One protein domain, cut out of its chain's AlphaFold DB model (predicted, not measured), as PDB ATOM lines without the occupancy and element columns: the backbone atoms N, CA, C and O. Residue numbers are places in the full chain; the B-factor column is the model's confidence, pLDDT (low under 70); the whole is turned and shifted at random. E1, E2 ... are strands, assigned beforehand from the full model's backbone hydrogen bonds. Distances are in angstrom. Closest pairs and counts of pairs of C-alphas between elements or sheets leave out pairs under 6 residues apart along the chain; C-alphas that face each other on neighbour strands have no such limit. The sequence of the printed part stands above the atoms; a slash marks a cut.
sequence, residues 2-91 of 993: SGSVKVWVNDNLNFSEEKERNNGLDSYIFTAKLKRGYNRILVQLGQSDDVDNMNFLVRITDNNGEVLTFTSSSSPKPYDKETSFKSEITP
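What this domain is: This is residues 2 to 91 of the 993 residues of the protein "TGc domain-containing protein" of Bacteroidetes bacterium (UniProt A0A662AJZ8). The domain has little regular structure: a small, twisted sheet of three strands, with the long unnamed stretch of residues 47 to 91 looping round it. The 90 printed residues hold three named strands, E1, E2 and E3 along the chain, in the antiparallel order E2 - E1 - E3, and no named helix. The class is all strand, with 25 residues in named elements; the whole is compact, radius of gyration of the C-alphas 13.9 A, spans 41 by 31 by 24 A.

How they stand to each other: Inner strand E1, residues 2 to 9, forms a hairpin with edge strand E2, residues 12 to 22, at 173 degrees; N 5 and O 17 are 2.9 A apart. Edge strand E3, residues 41 to 46, is antiparallel to E1 at 154 degrees, with N 6 and O 44 at 2.9 A. Residues 29 to 30 pair antiparallel with 89 to 90.

Where its parts are: E1 begins at C-alpha 2 (-25.615, -15.939, 16.222) and bends by 56 degrees at residue 5. E2, 24.8 A long, bends by 80 degrees at residue 19. E3 ends at C-alpha 46 (-27.300, -7.396, 16.686).

The domain as a whole: The C-alphas of Arg 36 and Asp 50, the farthest apart, are 41.0 A apart. The printed part has no cut; E2 to E3 is a long link. Residues 49 to 53 have pLDDT under 70.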
ATOM      1  N   SER A   2     -24.394 -16.122  15.441       79.94
ATOM      2  CA  SER A   2     -25.615 -15.939  16.222       79.94
ATOM      3  C   SER A   2     -26.028 -14.468  16.223       79.94
ATOM      4  O   SER A   2     -25.181 -13.608  16.476       79.94
ATOM      5  N   GLY A   3     -27.298 -14.197  15.911       83.69
ATOM      6  CA  GLY A   3     -27.880 -12.850  15.836       83.69
ATOM      7  C   GLY A   3     -28.103 -12.335  14.408       83.69
ATOM      8  O   GLY A   3     -27.915 -13.052  13.423       83.69
ATOM      9  N   SER A   4     -28.553 -11.085  14.306       87.56
ATOM     10  CA  SER A   4     -28.614 -10.317  13.055       87.56
ATOM     11  C   SER A   4     -27.215  -9.820  12.688       87.56
ATOM     12  O   SER A   4     -26.345  -9.695  13.553       87.56
ATOM     13  N   VAL A   5     -26.960  -9.549  11.408       92.06
ATOM     14  CA  VAL A   5     -25.614  -9.205  10.940       92.06
ATOM     15  C   VAL A   5     -25.612  -8.168   9.832       92.06
ATOM     16  O   VAL A   5     -26.400  -8.220   8.893       92.06
ATOM     17  N   LYS A   6     -24.620  -7.279   9.876       95.19
ATOM     18  CA  LYS A   6     -24.147  -6.524   8.717       95.19
ATOM     19  C   LYS A   6     -22.645  -6.706   8.549       95.19
ATOM     20  O   LYS A   6     -21.902  -6.685   9.530       95.19
ATOM     21  N   VAL A   7     -22.189  -6.874   7.310       95.38
ATOM     22  CA  VAL A   7     -20.765  -7.024   6.991       95.38
ATOM     23  C   VAL A   7     -20.338  -5.982   5.974       95.38
ATOM     24  O   VAL A   7     -20.894  -5.908   4.875       95.38
ATOM     25  N   TRP A   8     -19.303  -5.221   6.328       95.69
ATOM     26  CA  TRP A   8     -18.638  -4.295   5.424       95.69
ATOM     27  C   TRP A   8     -17.231  -4.753   5.090       95.69
ATOM     28  O   TRP A   8     -16.473  -5.149   5.976       95.69
ATOM     29  N   VAL A   9     -16.859  -4.601   3.821       95.25
ATOM     30  CA  VAL A   9     -15.481  -4.758   3.354       95.25
ATOM     31  C   VAL A   9     -15.045  -3.447   2.713       95.25
ATOM     32  O   VAL A   9     -15.672  -2.972   1.773       95.25
ATOM     33  N   ASN A  10     -13.986  -2.831   3.242       95.19
ATOM     34  CA  ASN A  10     -13.460  -1.542   2.777       95.19
ATOM     35  C   ASN A  10     -14.540  -0.440   2.665       95.19
ATOM     36  O   ASN A  10     -14.590   0.297   1.680       95.19
ATOM     37  N   ASP A  11     -15.381  -0.328   3.699       94.38
ATOM     38  CA  ASP A  11     -16.511   0.612   3.844       94.38
ATOM     39  C   ASP A  11     -17.730   0.351   2.933       94.38
ATOM     40  O   ASP A  11     -18.690   1.119   2.961       94.38
ATOM     41  N   ASN A  12     -17.752  -0.744   2.172       95.25
ATOM     42  CA  ASN A  12     -18.915  -1.159   1.386       95.25
ATOM     43  C   ASN A  12     -19.753  -2.184   2.127       95.25
ATOM     44  O   ASN A  12     -19.200  -3.165   2.610       95.25
ATOM     45  N   LEU A  13     -21.068  -1.978   2.206       95.44
ATOM     46  CA  LEU A  13     -21.981  -2.949   2.807       95.44
ATOM     47  C   LEU A  13     -22.153  -4.129   1.844       95.44
ATOM     48  O   LEU A  13     -22.878  -4.033   0.856       95.44
ATOM     49  N   ASN A  14     -21.467  -5.233   2.123       95.00
ATOM     50  CA  ASN A  14     -21.484  -6.427   1.283       95.00
ATOM     51  C   ASN A  14     -22.610  -7.398   1.655       95.00
ATOM     52  O   ASN A  14     -23.060  -8.154   0.795       95.00
ATOM     53  N   PHE A  15     -23.055  -7.393   2.912       94.94
ATOM     54  CA  PHE A  15     -24.116  -8.278   3.383       94.94
ATOM     55  C   PHE A  15     -24.885  -7.659   4.549       94.94
ATOM     56  O   PHE A  15     -24.296  -6.985   5.393       94.94
ATOM     57  N   SER A  16     -26.192  -7.908   4.600       93.75
ATOM     58  CA  SER A  16     -27.071  -7.523   5.701       93.75
ATOM     59  C   SER A  16     -28.157  -8.580   5.858       93.75
ATOM     60  O   SER A  16     -28.810  -8.932   4.882       93.75
ATOM     61  N   GLU A  17     -28.379  -9.027   7.085       90.00
ATOM     62  CA  GLU A  17     -29.475  -9.903   7.483       90.00
ATOM     63  C   GLU A  17     -30.032  -9.391   8.809       90.00
ATOM     64  O   GLU A  17     -29.302  -9.229   9.788       90.00
ATOM     65  N   GLU A  18     -31.324  -9.086   8.815       85.94
ATOM     66  CA  GLU A  18     -32.020  -8.507   9.964       85.94
ATOM     67  C   GLU A  18     -32.651  -9.565  10.872       85.94
ATOM     68  O   GLU A  18     -32.962  -9.265  12.027       85.94
ATOM     69  N   LYS A  19     -32.852 -10.790  10.363       81.94
ATOM     70  CA  LYS A  19     -33.358 -11.908  11.157       81.94
ATOM     71  C   LYS A  19     -32.252 -12.439  12.056       81.94
ATOM     72  O   LYS A  19     -31.175 -12.815  11.593       81.94
ATOM     73  N   GLU A  20     -32.546 -12.491  13.345       81.75
ATOM     74  CA  GLU A  20     -31.667 -13.103  14.331       81.75
ATOM     75  C   GLU A  20     -31.731 -14.619  14.189       81.75
ATOM     76  O   GLU A  20     -32.818 -15.194  14.151       81.75
ATOM     77  N   ARG A  21     -30.568 -15.254  14.026       82.75
ATOM     78  CA  ARG A  21     -30.475 -16.685  13.729       82.75
ATOM     79  C   ARG A  21     -29.265 -17.322  14.389       82.75
ATOM     80  O   ARG A  21     -28.204 -16.701  14.426       82.75
ATOM     81  N   ASN A  22     -29.402 -18.573  14.820       82.44
ATOM     82  CA  ASN A  22     -28.317 -19.439  15.280       82.44
ATOM     83  C   ASN A  22     -27.850 -20.376  14.162       82.44
ATOM     84  O   ASN A  22     -28.323 -21.498  13.992       82.44
ATOM     85  N   ASN A  23     -26.882 -19.888  13.397       82.00
ATOM     86  CA  ASN A  23     -26.490 -20.466  12.121       82.00
ATOM     87  C   ASN A  23     -25.278 -21.394  12.201       82.00
ATOM     88  O   ASN A  23     -24.297 -21.094  12.897       82.00
ATOM     89  N   GLY A  24     -25.297 -22.436  11.368       82.88
ATOM     90  CA  GLY A  24     -24.155 -23.293  11.073       82.88
ATOM     91  C   GLY A  24     -23.023 -22.597  10.303       82.88
ATOM     92  O   GLY A  24     -23.025 -21.385  10.047       82.88
ATOM     93  N   LEU A  25     -22.014 -23.384   9.932       84.69
ATOM     94  CA  LEU A  25     -20.907 -22.918   9.095       84.69
ATOM     95  C   LEU A  25     -21.406 -22.580   7.686       84.69
ATOM     96  O   LEU A  25     -22.295 -23.246   7.173       84.69
ATOM     97  N   ASP A  26     -20.819 -21.550   7.073       86.75
ATOM     98  CA  ASP A  26     -21.105 -21.135   5.688       86.75
ATOM     99  C   ASP A  26     -22.568 -20.780   5.383       86.75
ATOM    100  O   ASP A  26     -22.988 -20.781   4.232       86.75
ATOM    101  N   SER A  27     -23.336 -20.406   6.403       86.44
ATOM    102  CA  SER A  27     -24.753 -20.044   6.248       86.44
ATOM    103  C   SER A  27     -24.972 -18.787   5.397       86.44
ATOM    104  O   SER A  27     -25.973 -18.672   4.693       86.44
ATOM    105  N   TYR A  28     -24.030 -17.841   5.453       89.94
ATOM    106  CA  TYR A  28     -24.047 -16.614   4.659       89.94
ATOM    107  C   TYR A  28     -22.816 -16.570   3.763       89.94
ATOM    108  O   TYR A  28     -21.692 -16.430   4.244       89.94
ATOM    109  N   ILE A  29     -23.042 -16.676   2.455       91.88
ATOM    110  CA  ILE A  29     -21.992 -16.658   1.441       91.88
ATOM    111  C   ILE A  29     -22.253 -15.471   0.527       91.88
ATOM    112  O   ILE A  29     -23.322 -15.359  -0.074       91.88
ATOM    113  N   PHE A  30     -21.280 -14.575   0.425       94.06
ATOM    114  CA  PHE A  30     -21.368 -13.413  -0.444       94.06
ATOM    115  C   PHE A  30     -19.992 -13.009  -0.964       94.06
ATOM    116  O   PHE A  30     -18.966 -13.238  -0.323       94.06
ATOM    117  N   THR A  31     -19.967 -12.395  -2.140       95.00
ATOM    118  CA  THR A  31     -18.719 -11.931  -2.756       95.00
ATOM    119  C   THR A  31     -18.243 -10.610  -2.144       95.00
ATOM    120  O   THR A  31     -19.042  -9.748  -1.772       95.00
ATOM    121  N   ALA A  32     -16.932 -10.393  -2.101       94.00
ATOM    122  CA  ALA A  32     -16.350  -9.101  -1.748       94.00
ATOM    123  C   ALA A  32     -15.104  -8.816  -2.589       94.00
ATOM    124  O   ALA A  32     -14.437  -9.733  -3.066       94.00
ATOM    125  N   LYS A  33     -14.767  -7.532  -2.749       93.31
ATOM    126  CA  LYS A  33     -13.573  -7.101  -3.478       93.31
ATOM    127  C   LYS A  33     -12.488  -6.646  -2.513       93.31
ATOM    128  O   LYS A  33     -12.623  -5.623  -1.842       93.31
ATOM    129  N   LEU A  34     -11.390  -7.394  -2.491       92.62
ATOM    130  CA  LEU A  34     -10.190  -7.044  -1.741       92.62
ATOM    131  C   LEU A  34      -9.242  -6.202  -2.600       92.62
ATOM    132  O   LEU A  34      -9.122  -6.404  -3.811       92.62
ATOM    133  N   LYS A  35      -8.553  -5.257  -1.962       91.62
ATOM    134  CA  LYS A  35      -7.488  -4.450  -2.565       91.62
ATOM    135  C   LYS A  35      -6.119  -4.940  -2.103       91.62
ATOM    136  O   LYS A  35      -5.988  -5.613  -1.082       91.62
ATOM    137  N   ARG A  36      -5.078  -4.604  -2.866       91.00
ATOM    138  CA  ARG A  36      -3.692  -4.889  -2.476       91.00
ATOM    139  C   ARG A  36      -3.349  -4.100  -1.205       91.00
ATOM    140  O   ARG A  36      -3.563  -2.898  -1.172       91.00
ATOM    141  N   GLY A  37      -2.757  -4.762  -0.208       92.25
ATOM    142  CA  GLY A  37      -2.395  -4.147   1.074       92.25
ATOM    143  C   GLY A  37      -3.383  -4.490   2.192       92.25
ATOM    144  O   GLY A  37      -3.927  -5.595   2.221       92.25
ATOM    145  N   TYR A  38      -3.586  -3.563   3.131       93.62
ATOM    146  CA  TYR A  38      -4.541  -3.740   4.226       93.62
ATOM    147  C   TYR A  38      -5.982  -3.609   3.722       93.62
ATOM    148  O   TYR A  38      -6.292  -2.725   2.926       93.62
ATOM    149  N   ASN A  39      -6.861  -4.475   4.224       93.25
ATOM    150  CA  ASN A  39      -8.301  -4.425   3.987       93.25
ATOM    151  C   ASN A  39      -9.011  -4.341   5.336       93.25
ATOM    152  O   ASN A  39      -8.586  -4.987   6.298       93.25
ATOM    153  N   ARG A  40     -10.098  -3.570   5.409       92.50
ATOM    154  CA  ARG A  40     -10.941  -3.500   6.606       92.50
ATOM    155  C   ARG A  40     -12.150  -4.402   6.433       92.50
ATOM    156  O   ARG A  40     -12.891  -4.245   5.468       92.50
ATOM    157  N   ILE A  41     -12.375  -5.274   7.408       92.12
ATOM    158  CA  ILE A  41     -13.600  -6.063   7.531       92.12
ATOM    159  C   ILE A  41     -14.274  -5.640   8.829       92.12
ATOM    160  O   ILE A  41     -13.675  -5.737   9.898       92.12
ATOM    161  N   LEU A  42     -15.496  -5.128   8.725       93.06
ATOM    162  CA  LEU A  42     -16.327  -4.784   9.871       93.06
ATOM    163  C   LEU A  42     -17.520  -5.734   9.891       93.06
ATOM    164  O   LEU A  42     -18.281  -5.776   8.929       93.06
ATOM    165  N   VAL A  43     -17.680  -6.465  10.987       93.25
ATOM    166  CA  VAL A  43     -18.859  -7.291  11.252       93.25
ATOM    167  C   VAL A  43     -19.617  -6.623  12.387       93.25
ATOM    168  O   VAL A  43     -19.094  -6.502  13.491       93.25
ATOM    169  N   GLN A  44     -20.826  -6.154  12.102       92.88
ATOM    170  CA  GLN A  44     -21.759  -5.700  13.122       92.88
ATOM    171  C   GLN A  44     -22.749  -6.824  13.377       92.88
ATOM    172  O   GLN A  44     -23.358  -7.332  12.440       92.88
ATOM    173  N   LEU A  45     -22.897  -7.182  14.643       89.25
ATOM    174  CA  LEU A  45     -23.890  -8.131  15.118       89.25
ATOM    175  C   LEU A  45     -24.965  -7.379  15.903       89.25
ATOM    176  O   LEU A  45     -24.659  -6.373  16.546       89.25
ATOM    177  N   GLY A  46     -26.199  -7.867  15.850       84.56
ATOM    178  CA  GLY A  46     -27.300  -7.396  16.686       84.56
ATOM    179  C   GLY A  46     -28.059  -8.566  17.303       84.56
ATOM    180  O   GLY A  46     -28.236  -9.598  16.655       84.56
ATOM    181  N   GLN A  47     -28.514  -8.387  18.535       79.06
ATOM    182  CA  GLN A  47     -29.220  -9.379  19.341       79.06
ATOM    183  C   GLN A  47     -30.353  -8.673  20.081       79.06
ATOM    184  O   GLN A  47     -30.164  -7.567  20.592       79.06
ATOM    185  N   SER A  48     -31.519  -9.306  20.100       71.56
ATOM    186  CA  SER A  48     -32.641  -8.959  20.962       71.56
ATOM    187  C   SER A  48     -32.534  -9.696  22.296       71.56
ATOM    188  O   SER A  48     -31.712 -10.597  22.453       71.56
ATOM    189  N   ASP A  49     -33.406  -9.357  23.244       65.19
ATOM    190  CA  ASP A  49     -33.512 -10.067  24.528       65.19
ATOM    191  C   ASP A  49     -33.913 -11.552  24.377       65.19
ATOM    192  O   ASP A  49     -33.906 -12.279  25.360       65.19
ATOM    193  N   ASP A  50     -34.295 -11.994  23.172       60.56
ATOM    194  CA  ASP A  50     -34.784 -13.351  22.894       60.56
ATOM    195  C   ASP A  50     -33.706 -14.273  22.281       60.56
ATOM    196  O   ASP A  50     -34.004 -15.348  21.767       60.56
ATOM    197  N   VAL A  51     -32.448 -13.833  22.235       65.25
ATOM    198  CA  VAL A  51     -31.302 -14.671  21.862       65.25
ATOM    199  C   VAL A  51     -30.280 -14.512  22.974       65.25
ATOM    200  O   VAL A  51     -30.062 -13.395  23.412       65.25
ATOM    201  N   ASP A  52     -29.641 -15.594  23.423       61.47
ATOM    202  CA  ASP A  52     -28.740 -15.553  24.593       61.47
ATOM    203  C   ASP A  52     -27.251 -15.407  24.240       61.47
ATOM    204  O   ASP A  52     -26.415 -15.172  25.111       61.47
ATOM    205  N   ASN A  53     -26.877 -15.574  22.969       69.00
ATOM    206  CA  ASN A  53     -25.478 -15.635  22.555       69.00
ATOM    207  C   ASN A  53     -25.235 -14.886  21.243       69.00
ATOM    208  O   ASN A  53     -25.945 -15.090  20.262       69.00
ATOM    209  N   MET A  54     -24.151 -14.112  21.189       76.31
ATOM    210  CA  MET A  54     -23.654 -13.472  19.972       76.31
ATOM    211  C   MET A  54     -22.274 -14.024  19.621       76.31
ATOM    212  O   MET A  54     -21.325 -13.928  20.398       76.31
ATOM    213  N   ASN A  55     -22.144 -14.605  18.431       83.44
ATOM    214  CA  ASN A  55     -20.867 -15.099  17.921       83.44
ATOM    215  C   ASN A  55     -20.785 -14.937  16.406       83.44
ATOM    216  O   ASN A  55     -21.800 -14.845  15.710       83.44
ATOM    217  N   PHE A  56     -19.569 -14.971  15.872       87.69
ATOM    218  CA  PHE A  56     -19.359 -15.080  14.439       87.69
ATOM    219  C   PHE A  56     -18.102 -15.878  14.109       87.69
ATOM    220  O   PHE A  56     -17.145 -15.925  14.875       87.69
ATOM    221  N   LEU A  57     -18.122 -16.481  12.924       88.88
ATOM    222  CA  LEU A  57     -16.964 -17.071  12.270       88.88
ATOM    223  C   LEU A  57     -16.924 -16.499  10.860       88.88
ATOM    224  O   LEU A  57     -17.952 -16.439  10.186       88.88
ATOM    225  N   VAL A  58     -15.747 -16.060  10.427       88.50
ATOM    226  CA  VAL A  58     -15.523 -15.538   9.079       88.50
ATOM    227  C   VAL A  58     -14.340 -16.276   8.482       88.50
ATOM    228  O   VAL A  58     -13.278 -16.370   9.093       88.50
ATOM    229  N   ARG A  59     -14.529 -16.767   7.259       91.31
ATOM    230  CA  ARG A  59     -13.452 -17.226   6.387       91.31
ATOM    231  C   ARG A  59     -13.549 -16.490   5.063       91.31
ATOM    232  O   ARG A  59     -14.630 -16.072   4.657       91.31
ATOM    233  N   ILE A  60     -12.414 -16.339   4.400       92.19
ATOM    234  CA  ILE A  60     -12.313 -15.665   3.112       92.19
ATOM    235  C   ILE A  60     -11.755 -16.687   2.135       92.19
ATOM    236  O   ILE A  60     -10.763 -17.351   2.435       92.19
ATOM    237  N   THR A  61     -12.407 -16.825   0.989       93.31
ATOM    238  CA  THR A  61     -12.026 -17.787  -0.045       93.31
ATOM    239  C   THR A  61     -11.904 -17.091  -1.395       93.31
ATOM    240  O   THR A  61     -12.393 -15.969  -1.560       93.31
ATOM    241  N   ASP A  62     -11.211 -17.720  -2.338       91.69
ATOM    242  CA  ASP A  62     -11.308 -17.357  -3.748       91.69
ATOM    243  C   ASP A  62     -12.633 -17.863  -4.361       91.69
ATOM    244  O   ASP A  62     -13.454 -18.496  -3.695       91.69
ATOM    245  N   ASN A  63     -12.850 -17.615  -5.655       87.56
ATOM    246  CA  ASN A  63     -14.077 -18.045  -6.340       87.56
ATOM    247  C   ASN A  63     -14.216 -19.577  -6.471       87.56
ATOM    248  O   ASN A  63     -15.291 -20.048  -6.836       87.56
ATOM    249  N   ASN A  64     -13.159 -20.347  -6.197       88.56
ATOM    250  CA  ASN A  64     -13.180 -21.810  -6.193       88.56
ATOM    251  C   ASN A  64     -13.423 -22.381  -4.784       88.56
ATOM    252  O   ASN A  64     -13.509 -23.599  -4.626       88.56
ATOM    253  N   GLY A  65     -13.542 -21.523  -3.764       86.12
ATOM    254  CA  GLY A  65     -13.692 -21.927  -2.369       86.12
ATOM    255  C   GLY A  65     -12.367 -22.235  -1.664       86.12
ATOM    256  O   GLY A  65     -12.386 -22.744  -0.541       86.12
ATOM    257  N   GLU A  66     -11.219 -21.922  -2.273       91.94
ATOM    258  CA  GLU A  66      -9.912 -22.099  -1.639       91.94
ATOM    259  C   GLU A  66      -9.659 -20.992  -0.611       91.94
ATOM    260  O   GLU A  66      -9.818 -19.804  -0.896       91.94
ATOM    261  N   VAL A  67      -9.271 -21.368   0.612       91.75
ATOM    262  CA  VAL A  67      -9.082 -20.422   1.724       91.75
ATOM    263  C   VAL A  67      -7.889 -19.502   1.465       91.75
ATOM    264  O   VAL A  67      -6.758 -19.952   1.287       91.75
ATOM    265  N   LEU A  68      -8.133 -18.195   1.537       89.94
ATOM    266  CA  LEU A  68      -7.093 -17.174   1.477       89.94
ATOM    267  C   LEU A  68      -6.538 -16.909   2.882       89.94
ATOM    268  O   LEU A  68      -7.291 -16.691   3.833       89.94
ATOM    269  N   THR A  69      -5.210 -16.901   3.019       84.88
ATOM    270  CA  THR A  69      -4.533 -16.649   4.303       84.88
ATOM    271  C   THR A  69      -4.064 -15.198   4.386       84.88
ATOM    272  O   THR A  69      -3.411 -14.701   3.469       84.88
ATOM    273  N   PHE A  70      -4.357 -14.527   5.502       85.75
ATOM    274  CA  PHE A  70      -3.967 -13.138   5.755       85.75
ATOM    275  C   PHE A  70      -3.226 -13.008   7.084       85.75
ATOM    276  O   PHE A  70      -3.466 -13.762   8.024       85.75
ATOM    277  N   THR A  71      -2.365 -11.999   7.189       88.12
ATOM    278  CA  THR A  71      -1.855 -11.515   8.478       88.12
ATOM    279  C   THR A  71      -2.823 -10.482   9.056       88.12
ATOM    280  O   THR A  71      -3.267  -9.597   8.321       88.12
ATOM    281  N   SER A  72      -3.119 -10.538  10.355       84.62
ATOM    282  CA  SER A  72      -3.970  -9.562  11.052       84.62
ATOM    283  C   SER A  72      -3.149  -8.566  11.887       84.62
ATOM    284  O   SER A  72      -1.971  -8.780  12.169       84.62
ATOM    285  N   SER A  73      -3.758  -7.438  12.263       82.50
ATOM    286  CA  SER A  73      -3.174  -6.451  13.179       82.50
ATOM    287  C   SER A  73      -4.257  -5.919  14.113       82.50
ATOM    288  O   SER A  73      -5.354  -5.611  13.655       82.50
ATOM    289  N   SER A  74      -3.944  -5.800  15.404       79.00
ATOM    290  CA  SER A  74      -4.816  -5.175  16.409       79.00
ATOM    291  C   SER A  74      -4.754  -3.645  16.386       79.00
ATOM    292  O   SER A  74      -5.623  -2.981  16.943       79.00
ATOM    293  N   SER A  75      -3.747  -3.063  15.727       83.75
ATOM    294  CA  SER A  75      -3.634  -1.616  15.548       83.75
ATOM    295  C   SER A  75      -4.318  -1.175  14.251       83.75
ATOM    296  O   SER A  75      -4.147  -1.848  13.231       83.75
ATOM    297  N   PRO A  76      -5.015  -0.023  14.228       85.56
ATOM    298  CA  PRO A  76      -5.565   0.538  12.998       85.56
ATOM    299  C   PRO A  76      -4.490   0.713  11.917       85.56
ATOM    300  O   PRO A  76      -3.389   1.203  12.184       85.56
ATOM    301  N   LYS A  77      -4.808   0.316  10.681       92.12
ATOM    302  CA  LYS A  77      -3.926   0.446   9.513       92.12
ATOM    303  C   LYS A  77      -4.643   1.206   8.396       92.12
ATOM    304  O   LYS A  77      -5.852   1.027   8.247       92.12
ATOM    305  N   PRO A  78      -3.935   2.037   7.611       92.62
ATOM    306  CA  PRO A  78      -4.527   2.687   6.449       92.62
ATOM    307  C   PRO A  78      -4.919   1.635   5.402       92.62
ATOM    308  O   PRO A  78      -4.152   0.711   5.137       92.62
ATOM    309  N   TYR A  79      -6.104   1.787   4.818       93.81
ATOM    310  CA  TYR A  79      -6.656   0.917   3.780       93.81
ATOM    311  C   TYR A  79      -7.375   1.763   2.724       93.81
ATOM    312  O   TYR A  79      -7.850   2.864   3.011       93.81
ATOM    313  N   ASP A  80      -7.484   1.234   1.509       94.31
ATOM    314  CA  ASP A  80      -8.217   1.882   0.424       94.31
ATOM    315  C   ASP A  80      -9.703   1.501   0.473       94.31
ATOM    316  O   ASP A  80     -10.053   0.321   0.421       94.31
ATOM    317  N   LYS A  81     -10.596   2.494   0.493       93.06
ATOM    318  CA  LYS A  81     -12.054   2.274   0.435       93.06
ATOM    319  C   LYS A  81     -12.491   1.688  -0.910       93.06
ATOM    320  O   LYS A  81     -11.887   1.990  -1.940       93.06
ATOM    321  N   GLU A  82     -13.557   0.894  -0.934       91.00
ATOM    322  CA  GLU A  82     -14.130   0.290  -2.149       91.00
ATOM    323  C   GLU A  82     -15.659   0.291  -2.091       91.00
ATOM    324  O   GLU A  82     -16.259  -0.747  -1.894       91.00
ATOM    325  N   THR A  83     -16.301   1.444  -2.277       88.81
ATOM    326  CA  THR A  83     -17.764   1.607  -2.133       88.81
ATOM    327  C   THR A  83     -18.571   1.299  -3.398       88.81
ATOM    328  O   THR A  83     -19.776   1.535  -3.427       88.81
ATOM    329  N   SER A  84     -17.923   0.839  -4.474       90.69
ATOM    330  CA  SER A  84     -18.571   0.638  -5.781       90.69
ATOM    331  C   SER A  84     -18.911  -0.820  -6.087       90.69
ATOM    332  O   SER A  84     -19.677  -1.103  -7.011       90.69
ATOM    333  N   PHE A  85     -18.336  -1.757  -5.333       93.75
ATOM    334  CA  PHE A  85     -18.501  -3.179  -5.581       93.75
ATOM    335  C   PHE A  85     -19.906  -3.661  -5.198       93.75
ATOM    336  O   PHE A  85     -20.340  -3.524  -4.054       93.75
ATOM    337  N   LYS A  86     -20.604  -4.289  -6.148       93.75
ATOM    338  CA  LYS A  86     -21.891  -4.941  -5.894       93.75
ATOM    339  C   LYS A  86     -21.651  -6.376  -5.451       93.75
ATOM    340  O   LYS A  86     -21.139  -7.179  -6.220       93.75
ATOM    341  N   SER A  87     -22.013  -6.661  -4.208       94.06
ATOM    342  CA  SER A  87     -21.938  -7.997  -3.629       94.06
ATOM    343  C   SER A  87     -23.043  -8.899  -4.178       94.06
ATOM    344  O   SER A  87     -24.203  -8.494  -4.220       94.06
ATOM    345  N   GLU A  88     -22.691 -10.120  -4.566       94.31
ATOM    346  CA  GLU A  88     -23.622 -11.191  -4.914       94.31
ATOM    347  C   GLU A  88     -23.723 -12.201  -3.767       94.31
ATOM    348  O   GLU A  88     -22.704 -12.622  -3.215       94.31
ATOM    349  N   ILE A  89     -24.952 -12.592  -3.410       92.44
ATOM    350  CA  ILE A  89     -25.236 -13.616  -2.395       92.44
ATOM    351  C   ILE A  89     -25.317 -14.977  -3.087       92.44
ATOM    352  O   ILE A  89     -26.041 -15.136  -4.068       92.44
ATOM    353  N   THR A  90     -24.609 -15.968  -2.553       91.12
ATOM    354  CA  THR A  90     -24.683 -17.358  -3.016       91.12
ATOM    355  C   THR A  90     -25.604 -18.155  -2.087       91.12
ATOM    356  O   THR A  90     -25.331 -18.216  -0.887       91.12
ATOM    357  N   PRO A  91     -26.693 -18.763  -2.598       88.94
ATOM    358  CA  PRO A  91     -27.561 -19.615  -1.790       88.94
ATOM    359  C   PRO A  91     -26.813 -20.817  -1.215       88.94
ATOM    360  O   PRO A  91     -25.898 -21.356  -1.842       88.94
TER     361      PRO A  91